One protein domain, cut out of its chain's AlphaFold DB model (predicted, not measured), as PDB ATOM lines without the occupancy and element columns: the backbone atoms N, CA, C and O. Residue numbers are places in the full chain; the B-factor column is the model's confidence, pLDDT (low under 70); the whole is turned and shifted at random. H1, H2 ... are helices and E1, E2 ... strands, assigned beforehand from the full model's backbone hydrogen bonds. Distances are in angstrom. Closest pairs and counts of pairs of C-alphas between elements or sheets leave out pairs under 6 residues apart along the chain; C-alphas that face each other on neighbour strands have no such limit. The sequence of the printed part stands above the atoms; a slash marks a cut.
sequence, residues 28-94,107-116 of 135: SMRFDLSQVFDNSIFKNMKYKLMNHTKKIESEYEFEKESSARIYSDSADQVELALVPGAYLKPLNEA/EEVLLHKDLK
ATOM      1  N   SER A  28      46.059  14.727 181.574       79.12
ATOM      2  CA  SER A  28      46.554  13.601 182.358       79.12
ATOM      3  C   SER A  28      46.911  14.039 183.768       79.12
ATOM      4  O   SER A  28      47.543  15.076 183.961       79.12
ATOM      5  N   MET A  29      46.545  13.216 184.747       80.44
ATOM      6  CA  MET A  29      46.806  13.460 186.161       80.44
ATOM      7  C   MET A  29      47.275  12.182 186.865       80.44
ATOM      8  O   MET A  29      46.913  11.071 186.480       80.44
ATOM      9  N   ARG A  30      48.102  12.350 187.900       85.00
ATOM     10  CA  ARG A  30      48.514  11.307 188.842       85.00
ATOM     11  C   ARG A  30      48.683  11.941 190.221       85.00
ATOM     12  O   ARG A  30      49.301  12.998 190.306       85.00
ATOM     13  N   PHE A  31      48.204  11.284 191.269       84.50
ATOM     14  CA  PHE A  31      48.458  11.688 192.650       84.50
ATOM     15  C   PHE A  31      49.717  10.987 193.148       84.50
ATOM     16  O   PHE A  31      49.817   9.762 193.069       84.50
ATOM     17  N   ASP A  32      50.691  11.764 193.609       84.50
ATOM     18  CA  ASP A  32      51.931  11.251 194.184       84.50
ATOM     19  C   ASP A  32      51.880  11.394 195.702       84.50
ATOM     20  O   ASP A  32      51.676  12.495 196.214       84.50
ATOM     21  N   LEU A  33      52.014  10.275 196.407       82.62
ATOM     22  CA  LEU A  33      51.907  10.200 197.858       82.62
ATOM     23  C   LEU A  33      53.242   9.839 198.523       82.62
ATOM     24  O   LEU A  33      53.286   9.707 199.744       82.62
ATOM     25  N   SER A  34      54.326   9.742 197.747       79.00
ATOM     26  CA  SER A  34      55.693   9.453 198.217       79.00
ATOM     27  C   SER A  34      56.190  10.389 199.322       79.00
ATOM     28  O   SER A  34      56.993  10.001 200.162       79.00
ATOM     29  N   GLN A  35      55.708  11.635 199.348       78.31
ATOM     30  CA  GLN A  35      56.071  12.619 200.377       78.31
ATOM     31  C   GLN A  35      55.203  12.540 201.638       78.31
ATOM     32  O   GLN A  35      55.513  13.195 202.630       78.31
ATOM     33  N   VAL A  36      54.086  11.812 201.583       76.75
ATOM     34  CA  VAL A  36      53.081  11.773 202.653       76.75
ATOM     35  C   VAL A  36      53.163  10.471 203.443       76.75
ATOM     36  O   VAL A  36      52.957  10.491 204.654       76.75
ATOM     37  N   PHE A  37      53.477   9.350 202.788       76.19
ATOM     38  CA  PHE A  37      53.550   8.042 203.437       76.19
ATOM     39  C   PHE A  37      54.849   7.312 203.109       76.19
ATOM     40  O   PHE A  37      55.398   7.455 202.020       76.19
ATOM     41  N   ASP A  38      55.281   6.462 204.041       74.81
ATOM     42  CA  ASP A  38      56.405   5.556 203.836       74.81
ATOM     43  C   ASP A  38      56.041   4.394 202.901       74.81
ATOM     44  O   ASP A  38      54.934   3.843 202.930       74.81
ATOM     45  N   ASN A  39      57.032   3.929 202.136       72.19
ATOM     46  CA  ASN A  39      56.897   2.845 201.153       72.19
ATOM     47  C   ASN A  39      56.321   1.543 201.720       72.19
ATOM     48  O   ASN A  39      55.701   0.761 200.997       72.19
ATOM     49  N   SER A  40      56.534   1.294 203.011       72.44
ATOM     50  CA  SER A  40      56.054   0.105 203.716       72.44
ATOM     51  C   SER A  40      54.527   0.049 203.830       72.44
ATOM     52  O   SER A  40      53.972  -1.042 203.964       72.44
ATOM     53  N   ILE A  41      53.846   1.195 203.737       72.31
ATOM     54  CA  ILE A  41      52.416   1.332 204.025       72.31
ATOM     55  C   ILE A  41      51.564   1.043 202.775       72.31
ATOM     56  O   ILE A  41      50.461   0.507 202.883       72.31
ATOM     57  N   PHE A  42      52.091   1.299 201.574       71.69
ATOM     58  CA  PHE A  42      51.316   1.247 200.326       71.69
ATOM     59  C   PHE A  42      50.870  -0.150 199.883       71.69
ATOM     60  O   PHE A  42      49.861  -0.252 199.192       71.69
ATOM     61  N   LYS A  43      51.558  -1.228 200.292       70.44
ATOM     62  CA  LYS A  43      51.314  -2.600 199.788       70.44
ATOM     63  C   LYS A  43      49.884  -3.119 199.968       70.44
ATOM     64  O   LYS A  43      49.515  -4.070 199.294       70.44
ATOM     65  N   ASN A  44      49.109  -2.530 200.875       70.19
ATOM     66  CA  ASN A  44      47.723  -2.926 201.132       70.19
ATOM     67  C   ASN A  44      46.740  -1.746 201.040       70.19
ATOM     68  O   ASN A  44      45.568  -1.901 201.378       70.19
ATOM     69  N   MET A  45      47.197  -0.554 200.643       77.25
ATOM     70  CA  MET A  45      46.344   0.632 200.605       77.25
ATOM     71  C   MET A  45      45.426   0.618 199.385       77.25
ATOM     72  O   MET A  45      45.858   0.382 198.255       77.25
ATOM     73  N   LYS A  46      44.161   0.950 199.635       84.50
ATOM     74  CA  LYS A  46      43.148   1.192 198.611       84.50
ATOM     75  C   LYS A  46      42.787   2.663 198.579       84.50
ATOM     76  O   LYS A  46      42.849   3.354 199.599       84.50
ATOM     77  N   TYR A  47      42.405   3.133 197.404       86.00
ATOM     78  CA  TYR A  47      41.896   4.480 197.222       86.00
ATOM     79  C   TYR A  47      40.676   4.480 196.315       86.00
ATOM     80  O   TYR A  47      40.567   3.699 195.371       86.00
ATOM     81  N   LYS A  48      39.774   5.410 196.597       88.19
ATOM     82  CA  LYS A  48      38.656   5.759 195.743       88.19
ATOM     83  C   LYS A  48      39.031   6.988 194.934       88.19
ATOM     84  O   LYS A  48      39.482   7.994 195.480       88.19
ATOM     85  N   LEU A  49      38.846   6.898 193.629       87.81
ATOM     86  CA  LEU A  49      38.947   8.024 192.724       87.81
ATOM     87  C   LEU A  49      37.543   8.537 192.421       87.81
ATOM     88  O   LEU A  49      36.694   7.766 191.976       87.81
ATOM     89  N   MET A  50      37.315   9.826 192.641       84.31
ATOM     90  CA  MET A  50      36.024  10.475 192.425       84.31
ATOM     91  C   MET A  50      36.190  11.561 191.374       84.31
ATOM     92  O   MET A  50      36.937  12.515 191.572       84.31
ATOM     93  N   ASN A  51      35.515  11.417 190.239       84.94
ATOM     94  CA  ASN A  51      35.448  12.452 189.216       84.94
ATOM     95  C   ASN A  51      34.118  13.194 189.360       84.94
ATOM     96  O   ASN A  51      33.079  12.708 188.911       84.94
ATOM     97  N   HIS A  52      34.157  14.380 189.962       83.50
ATOM     98  CA  HIS A  52      32.981  15.221 190.210       83.50
ATOM     99  C   HIS A  52      32.365  15.763 188.920       83.50
ATOM    100  O   HIS A  52      31.149  15.921 188.827       83.50
ATOM    101  N   THR A  53      33.188  15.996 187.893       80.00
ATOM    102  CA  THR A  53      32.722  16.470 186.581       80.00
ATOM    103  C   THR A  53      31.884  15.413 185.871       80.00
ATOM    104  O   THR A  53      30.820  15.721 185.337       80.00
ATOM    105  N   LYS A  54      32.344  14.158 185.889       81.75
ATOM    106  CA  LYS A  54      31.679  13.032 185.215       81.75
ATOM    107  C   LYS A  54      30.710  12.274 186.131       81.75
ATOM    108  O   LYS A  54      29.943  11.458 185.634       81.75
ATOM    109  N   LYS A  55      30.710  12.572 187.438       85.31
ATOM    110  CA  LYS A  55      29.958  11.869 188.496       85.31
ATOM    111  C   LYS A  55      30.236  10.364 188.512       85.31
ATOM    112  O   LYS A  55      29.321   9.552 188.606       85.31
ATOM    113  N   ILE A  56      31.510  10.006 188.367       85.56
ATOM    114  CA  ILE A  56      31.974   8.615 188.347       85.56
ATOM    115  C   ILE A  56      32.899   8.395 189.533       85.56
ATOM    116  O   ILE A  56      33.751   9.234 189.827       85.56
ATOM    117  N   GLU A  57      32.760   7.237 190.167       88.56
ATOM    118  CA  GLU A  57      33.606   6.802 191.269       88.56
ATOM    119  C   GLU A  57      34.170   5.415 190.972       88.56
ATOM    120  O   GLU A  57      33.496   4.566 190.384       88.56
ATOM    121  N   SER A  58      35.427   5.175 191.333       84.31
ATOM    122  CA  SER A  58      36.089   3.890 191.089       84.31
ATOM    123  C   SER A  58      37.142   3.611 192.156       84.31
ATOM    124  O   SER A  58      37.862   4.516 192.570       84.31
ATOM    125  N   GLU A  59      37.217   2.365 192.616       87.06
ATOM    126  CA  GLU A  59      38.160   1.927 193.647       87.06
ATOM    127  C   GLU A  59      39.363   1.220 193.017       87.06
ATOM    128  O   GLU A  59      39.219   0.436 192.079       87.06
ATOM    129  N   TYR A  60      40.551   1.506 193.542       85.50
ATOM    130  CA  TYR A  60      41.823   1.012 193.032       85.50
ATOM    131  C   TYR A  60      42.782   0.671 194.177       85.50
ATOM    132  O   TYR A  60      42.663   1.173 195.297       85.50
ATOM    133  N   GLU A  61      43.773  -0.158 193.868       84.25
ATOM    134  CA  GLU A  61      44.894  -0.484 194.750       84.25
ATOM    135  C   GLU A  61      46.141   0.304 194.331       84.25
ATOM    136  O   GLU A  61      46.363   0.574 193.147       84.25
ATOM    137  N   PHE A  62      46.966   0.693 195.305       81.50
ATOM    138  CA  PHE A  62      48.261   1.299 195.008       81.50
ATOM    139  C   PHE A  62      49.263   0.229 194.568       81.50
ATOM    140  O   PHE A  62      49.664  -0.624 195.354       81.50
ATOM    141  N   GLU A  63      49.737   0.309 193.325       75.00
ATOM    142  CA  GLU A  63      50.862  -0.521 192.864       75.00
ATOM    143  C   GLU A  63      52.213  -0.013 193.403       75.00
ATOM    144  O   GLU A  63      53.164  -0.779 193.566       75.00
ATOM    145  N   LYS A  64      52.311   1.305 193.629       76.56
ATOM    146  CA  LYS A  64      53.500   2.049 194.084       76.56
ATOM    147  C   LYS A  64      53.051   3.258 194.921       76.56
ATOM    148  O   LYS A  64      51.867   3.438 195.168       76.56
ATOM    149  N   GLU A  65      53.978   4.143 195.272       80.69
ATOM    150  CA  GLU A  65      53.742   5.396 196.020       80.69
ATOM    151  C   GLU A  65      52.856   6.433 195.293       80.69
ATOM    152  O   GLU A  65      52.676   7.558 195.754       80.69
ATOM    153  N   SER A  66      52.319   6.108 194.117       82.25
ATOM    154  CA  SER A  66      51.480   7.012 193.337       82.25
ATOM    155  C   SER A  66      50.267   6.288 192.775       82.25
ATOM    156  O   SER A  66      50.332   5.094 192.479       82.25
ATOM    157  N   SER A  67      49.183   7.032 192.566       83.62
ATOM    158  CA  SER A  67      47.966   6.512 191.947       83.62
ATOM    159  C   SER A  67      48.220   6.034 190.514       83.62
ATOM    160  O   SER A  67      49.188   6.438 189.855       83.62
ATOM    161  N   ALA A  68      47.279   5.256 189.982       83.06
ATOM    162  CA  ALA A  68      47.173   5.059 188.544       83.06
ATOM    163  C   ALA A  68      47.063   6.415 187.824       83.06
ATOM    164  O   ALA A  68      46.533   7.398 188.360       83.06
ATOM    165  N   ARG A  69      47.601   6.471 186.602       83.44
ATOM    166  CA  ARG A  69      47.519   7.664 185.760       83.44
ATOM    167  C   ARG A  69      46.133   7.749 185.136       83.44
ATOM    168  O   ARG A  69      45.674   6.802 184.508       83.44
ATOM    169  N   ILE A  70      45.504   8.903 185.288       81.88
ATOM    170  CA  ILE A  70      44.167   9.192 184.780       81.88
ATOM    171  C   ILE A  70      44.322  10.040 183.526       81.88
ATOM    172  O   ILE A  70      45.164  10.942 183.491       81.88
ATOM    173  N   TYR A  71      43.517   9.745 182.512       81.06
ATOM    174  CA  TYR A  71      43.455  10.502 181.270       81.06
ATOM    175  C   TYR A  71      42.037  11.013 181.056       81.06
ATOM    176  O   TYR A  71      41.071  10.318 181.365       81.06
ATOM    177  N   SER A  72      41.921  12.224 180.527       79.00
ATOM    178  CA  SER A  72      40.641  12.814 180.163       79.00
ATOM    179  C   SER A  72      40.787  13.692 178.929       79.00
ATOM    180  O   SER A  72      41.852  14.229 178.643       79.00
ATOM    181  N   ASP A  73      39.710  13.826 178.180       77.44
ATOM    182  CA  ASP A  73      39.544  14.767 177.078       77.44
ATOM    183  C   ASP A  73      39.193  16.185 177.564       77.44
ATOM    184  O   ASP A  73      39.352  17.156 176.820       77.44
ATOM    185  N   SER A  74      38.785  16.320 178.830       75.88
ATOM    186  CA  SER A  74      38.416  17.578 179.479       75.88
ATOM    187  C   SER A  74      39.174  17.833 180.784       75.88
ATOM    188  O   SER A  74      39.751  16.937 181.403       75.88
ATOM    189  N   ALA A  75      39.176  19.100 181.211       76.44
ATOM    190  CA  ALA A  75      39.722  19.515 182.498       76.44
ATOM    191  C   ALA A  75      38.773  19.102 183.636       76.44
ATOM    192  O   ALA A  75      37.974  19.909 184.113       76.44
ATOM    193  N   ASP A  76      38.863  17.839 184.046       77.62
ATOM    194  CA  ASP A  76      37.992  17.263 185.068       77.62
ATOM    195  C   ASP A  76      38.431  17.640 186.488       77.62
ATOM    196  O   ASP A  76      39.623  17.737 186.797       77.62
ATOM    197  N   GLN A  77      37.449  17.801 187.373       81.50
ATOM    198  CA  GLN A  77      37.665  17.880 188.814       81.50
ATOM    199  C   GLN A  77      37.671  16.464 189.380       81.50
ATOM    200  O   GLN A  77      36.632  15.802 189.433       81.50
ATOM    201  N   VAL A  78      38.856  15.994 189.760       81.94
ATOM    202  CA  VAL A  78      39.056  14.643 190.282       81.94
ATOM    203  C   VAL A  78      39.705  14.715 191.654       81.94
ATOM    204  O   VAL A  78      40.682  15.437 191.845       81.94
ATOM    205  N   GLU A  79      39.175  13.926 192.578       85.31
ATOM    206  CA  GLU A  79      39.641  13.782 193.950       85.31
ATOM    207  C   GLU A  79      40.040  12.335 194.235       85.31
ATOM    208  O   GLU A  79      39.528  11.389 193.625       85.31
ATOM    209  N   LEU A  80      40.972  12.172 195.175       87.50
ATOM    210  CA  LEU A  80      41.422  10.878 195.665       87.50
ATOM    211  C   LEU A  80      41.119  10.785 197.160       87.50
ATOM    212  O   LEU A  80      41.639  11.572 197.948       87.50
ATOM    213  N   ALA A  81      40.307   9.803 197.537       85.94
ATOM    214  CA  ALA A  81      39.994   9.478 198.922       85.94
ATOM    215  C   ALA A  81      40.669   8.155 199.302       85.94
ATOM    216  O   ALA A  81      40.553   7.157 198.591       85.94
ATOM    217  N   LEU A  82      41.396   8.131 200.416       84.94
ATOM    218  CA  LEU A  82      42.024   6.910 200.921       84.94
ATOM    219  C   LEU A  82      40.987   6.074 201.667       84.94
ATOM    220  O   LEU A  82      40.262   6.604 202.504       84.94
ATOM    221  N   VAL A  83      40.925   4.772 201.383       81.00
ATOM    222  CA  VAL A  83      40.011   3.864 202.086       81.00
ATOM    223  C   VAL A  83      40.667   3.441 203.407       81.00
ATOM    224  O   VAL A  83      41.726   2.795 203.381       81.00
ATOM    225  N   PRO A  84      40.079   3.782 204.570       66.38
ATOM    226  CA  PRO A  84      40.618   3.388 205.864       66.38
ATOM    227  C   PRO A  84      40.540   1.868 206.016       66.38
ATOM    228  O   PRO A  84      39.500   1.259 205.786       66.38
ATOM    229  N   GLY A  85      41.640   1.228 206.416       61.38
ATOM    230  CA  GLY A  85      41.622  -0.211 206.716       61.38
ATOM    231  C   GLY A  85      42.977  -0.910 206.644       61.38
ATOM    232  O   GLY A  85      43.187  -1.910 207.332       61.38
ATOM    233  N   ALA A  86      43.922  -0.367 205.870       54.34
ATOM    234  CA  ALA A  86      45.224  -1.000 205.646       54.34
ATOM    235  C   ALA A  86      46.423  -0.230 206.218       54.34
ATOM    236  O   ALA A  86      47.310  -0.849 206.800       54.34
ATOM    237  N   TYR A  87      46.435   1.104 206.128       59.66
ATOM    238  CA  TYR A  87      47.521   1.937 206.668       59.66
ATOM    239  C   TYR A  87      47.428   2.162 208.184       59.66
ATOM    240  O   TYR A  87      48.424   2.475 208.831       59.66
ATOM    241  N   LEU A  88      46.247   1.956 208.777       59.00
ATOM    242  CA  LEU A  88      46.033   2.122 210.219       59.00
ATOM    243  C   LEU A  88      46.585   0.951 211.050       59.00
ATOM    244  O   LEU A  88      46.889   1.130 212.226       59.00
ATOM    245  N   LYS A  89      46.761  -0.237 210.451       55.62
ATOM    246  CA  LYS A  89      47.300  -1.419 211.146       55.62
ATOM    247  C   LYS A  89      48.765  -1.232 211.587       55.62
ATOM    248  O   LYS A  89      49.013  -1.341 212.785       55.62
ATOM    249  N   PRO A  90      49.713  -0.871 210.695       51.94
ATOM    250  CA  PRO A  90      51.092  -0.599 211.108       51.94
ATOM    251  C   PRO A  90      51.237   0.697 211.927       51.94
ATOM    252  O   PRO A  90      52.141   0.791 212.754       51.94
ATOM    253  N   LEU A  91      50.339   1.685 211.768       53.75
ATOM    254  CA  LEU A  91      50.374   2.905 212.589       53.75
ATOM    255  C   LEU A  91      50.039   2.615 214.062       53.75
ATOM    256  O   LEU A  91      50.649   3.202 214.953       53.75
ATOM    257  N   ASN A  92      49.120   1.685 214.329       50.03
ATOM    258  CA  ASN A  92      48.804   1.254 215.693       50.03
ATOM    259  C   ASN A  92      49.941   0.433 216.327       50.03
ATOM    260  O   ASN A  92      50.186   0.573 217.523       50.03
ATOM    261  N   GLU A  93      50.699  -0.344 215.547       51.72
ATOM    262  CA  GLU A  93      51.912  -1.020 216.039       51.72
ATOM    263  C   GLU A  93      53.044  -0.027 216.364       51.72
ATOM    264  O   GLU A  93      53.746  -0.207 217.361       51.72
ATOM    265  N   ALA A  94      53.173   1.065 215.599       50.09
ATOM    266  CA  ALA A  94      54.136   2.142 215.859       50.09
ATOM    267  C   ALA A  94      53.749   3.061 217.041       50.09
ATOM    268  O   ALA A  94      54.614   3.716 217.626       50.09
ATOM    269  N   GLU A 107      38.517  10.403 211.902       43.66
ATOM    270  CA  GLU A 107      37.364  10.386 210.998       43.66
ATOM    271  C   GLU A 107      37.545  11.453 209.920       43.66
ATOM    272  O   GLU A 107      37.187  12.606 210.100       43.66
ATOM    273  N   GLU A 108      38.103  11.045 208.781       43.06
ATOM    274  CA  GLU A 108      38.288  11.899 207.611       43.06
ATOM    275  C   GLU A 108      39.437  12.909 207.746       43.06
ATOM    276  O   GLU A 108      39.262  14.125 207.675       43.06
ATOM    277  N   VAL A 109      40.678  12.410 207.679       42.16
ATOM    278  CA  VAL A 109      41.696  13.133 206.892       42.16
ATOM    279  C   VAL A 109      41.266  13.055 205.420       42.16
ATOM    280  O   VAL A 109      41.887  12.393 204.588       42.16
ATOM    281  N   LEU A 110      40.139  13.699 205.102       45.19
ATOM    282  CA  LEU A 110      39.820  14.168 203.775       45.19
ATOM    283  C   LEU A 110      40.977  15.088 203.432       45.19
ATOM    284  O   LEU A 110      41.061  16.228 203.892       45.19
ATOM    285  N   LEU A 111      41.936  14.545 202.689       46.91
ATOM    286  CA  LEU A 111      43.027  15.299 202.112       46.91
ATOM    287  C   LEU A 111      42.418  16.210 201.035       46.91
ATOM    288  O   LEU A 111      42.653  16.034 199.846       46.91
ATOM    289  N   HIS A 112      41.638  17.212 201.459       41.00
ATOM    290  CA  HIS A 112      41.173  18.357 200.686       41.00
ATOM    291  C   HIS A 112      42.361  19.288 200.402       41.00
ATOM    292  O   HIS A 112      42.317  20.498 200.612       41.00
ATOM    293  N   LYS A 113      43.484  18.725 199.959       41.97
ATOM    294  CA  LYS A 113      44.449  19.483 199.190       41.97
ATOM    295  C   LYS A 113      44.113  19.185 197.752       41.97
ATOM    296  O   LYS A 113      44.489  18.138 197.243       41.97
ATOM    297  N   ASP A 114      43.383  20.121 197.155       39.38
ATOM    298  CA  ASP A 114      43.281  20.371 195.720       39.38
ATOM    299  C   ASP A 114      44.600  20.017 194.997       39.38
ATOM    300  O   ASP A 114      45.416  20.892 194.696       39.38
ATOM    301  N   LEU A 115      44.848  18.741 194.689       39.47
ATOM    302  CA  LEU A 115      45.979  18.341 193.862       39.47
ATOM    303  C   LEU A 115      45.537  18.518 192.411       39.47
ATOM    304  O   LEU A 115      45.359  17.571 191.650       39.47
ATOM    305  N   LYS A 116      45.290  19.778 192.045       44.25
ATOM    306  CA  LYS A 116      44.911  20.193 190.698       44.25
ATOM    307  C   LYS A 116      46.113  19.976 189.786       44.25
ATOM    308  O   LYS A 116      46.920  20.881 189.589       44.25
TER     309      LYS A 116
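AT A GLANCE: This is residues 28 to 94 and 107 to 116 of the 135 residues of the protein "VGR-like protein" of Acinetobacter haemolyticus (UniProt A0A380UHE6). With little regular structure, this is a small twisted sheet of three strands, E2, E1 and E4, with loops and short strand E3 over one face and helix H1 at one end of the long axis. The 77 printed residues run E1, E2, E3, E4, H1; the sheet, order E2 - E1 - E4, is antiparallel, and the class is mixed, with only 28 residues in named elements. It is compact, radius of gyration of the C-alphas 13.0 A, spanning 43 by 24 by 19 A.

IN THESE COORDINATES: After residues 28 to 45 comes E1, residues 46 to 51, 16.6 A, from C-alpha 46 at (43.148, 1.192, 198.611). E2 is 56 to 61, 17.1 A; E3 70 to 72, 6.8 A; E4 78 to 83, 16.0 A; H1 88 to 94, 9.9 A, ending at (54.136, 2.142, 215.859).

HOW THE PARTS SIT: Hairpin E1 and E2 has N 49 and O 58 at 2.8 A, within hydrogen-bond range; E1 and E4, antiparallel at 155 degrees, have N 48 and O 81 at 2.8 A. E3 pairs with no named strand; residues 28 to 29 pair with its 70 to 71, antiparallel. H1, with every O i to N i+4 pair within range, is not on the sheet.

THE WHOLE: C-alphas 94 and 107 are 19.3 A apart across the cut. No link is long. Residues 84 to 94 and 107 to 116 are under pLDDT 70.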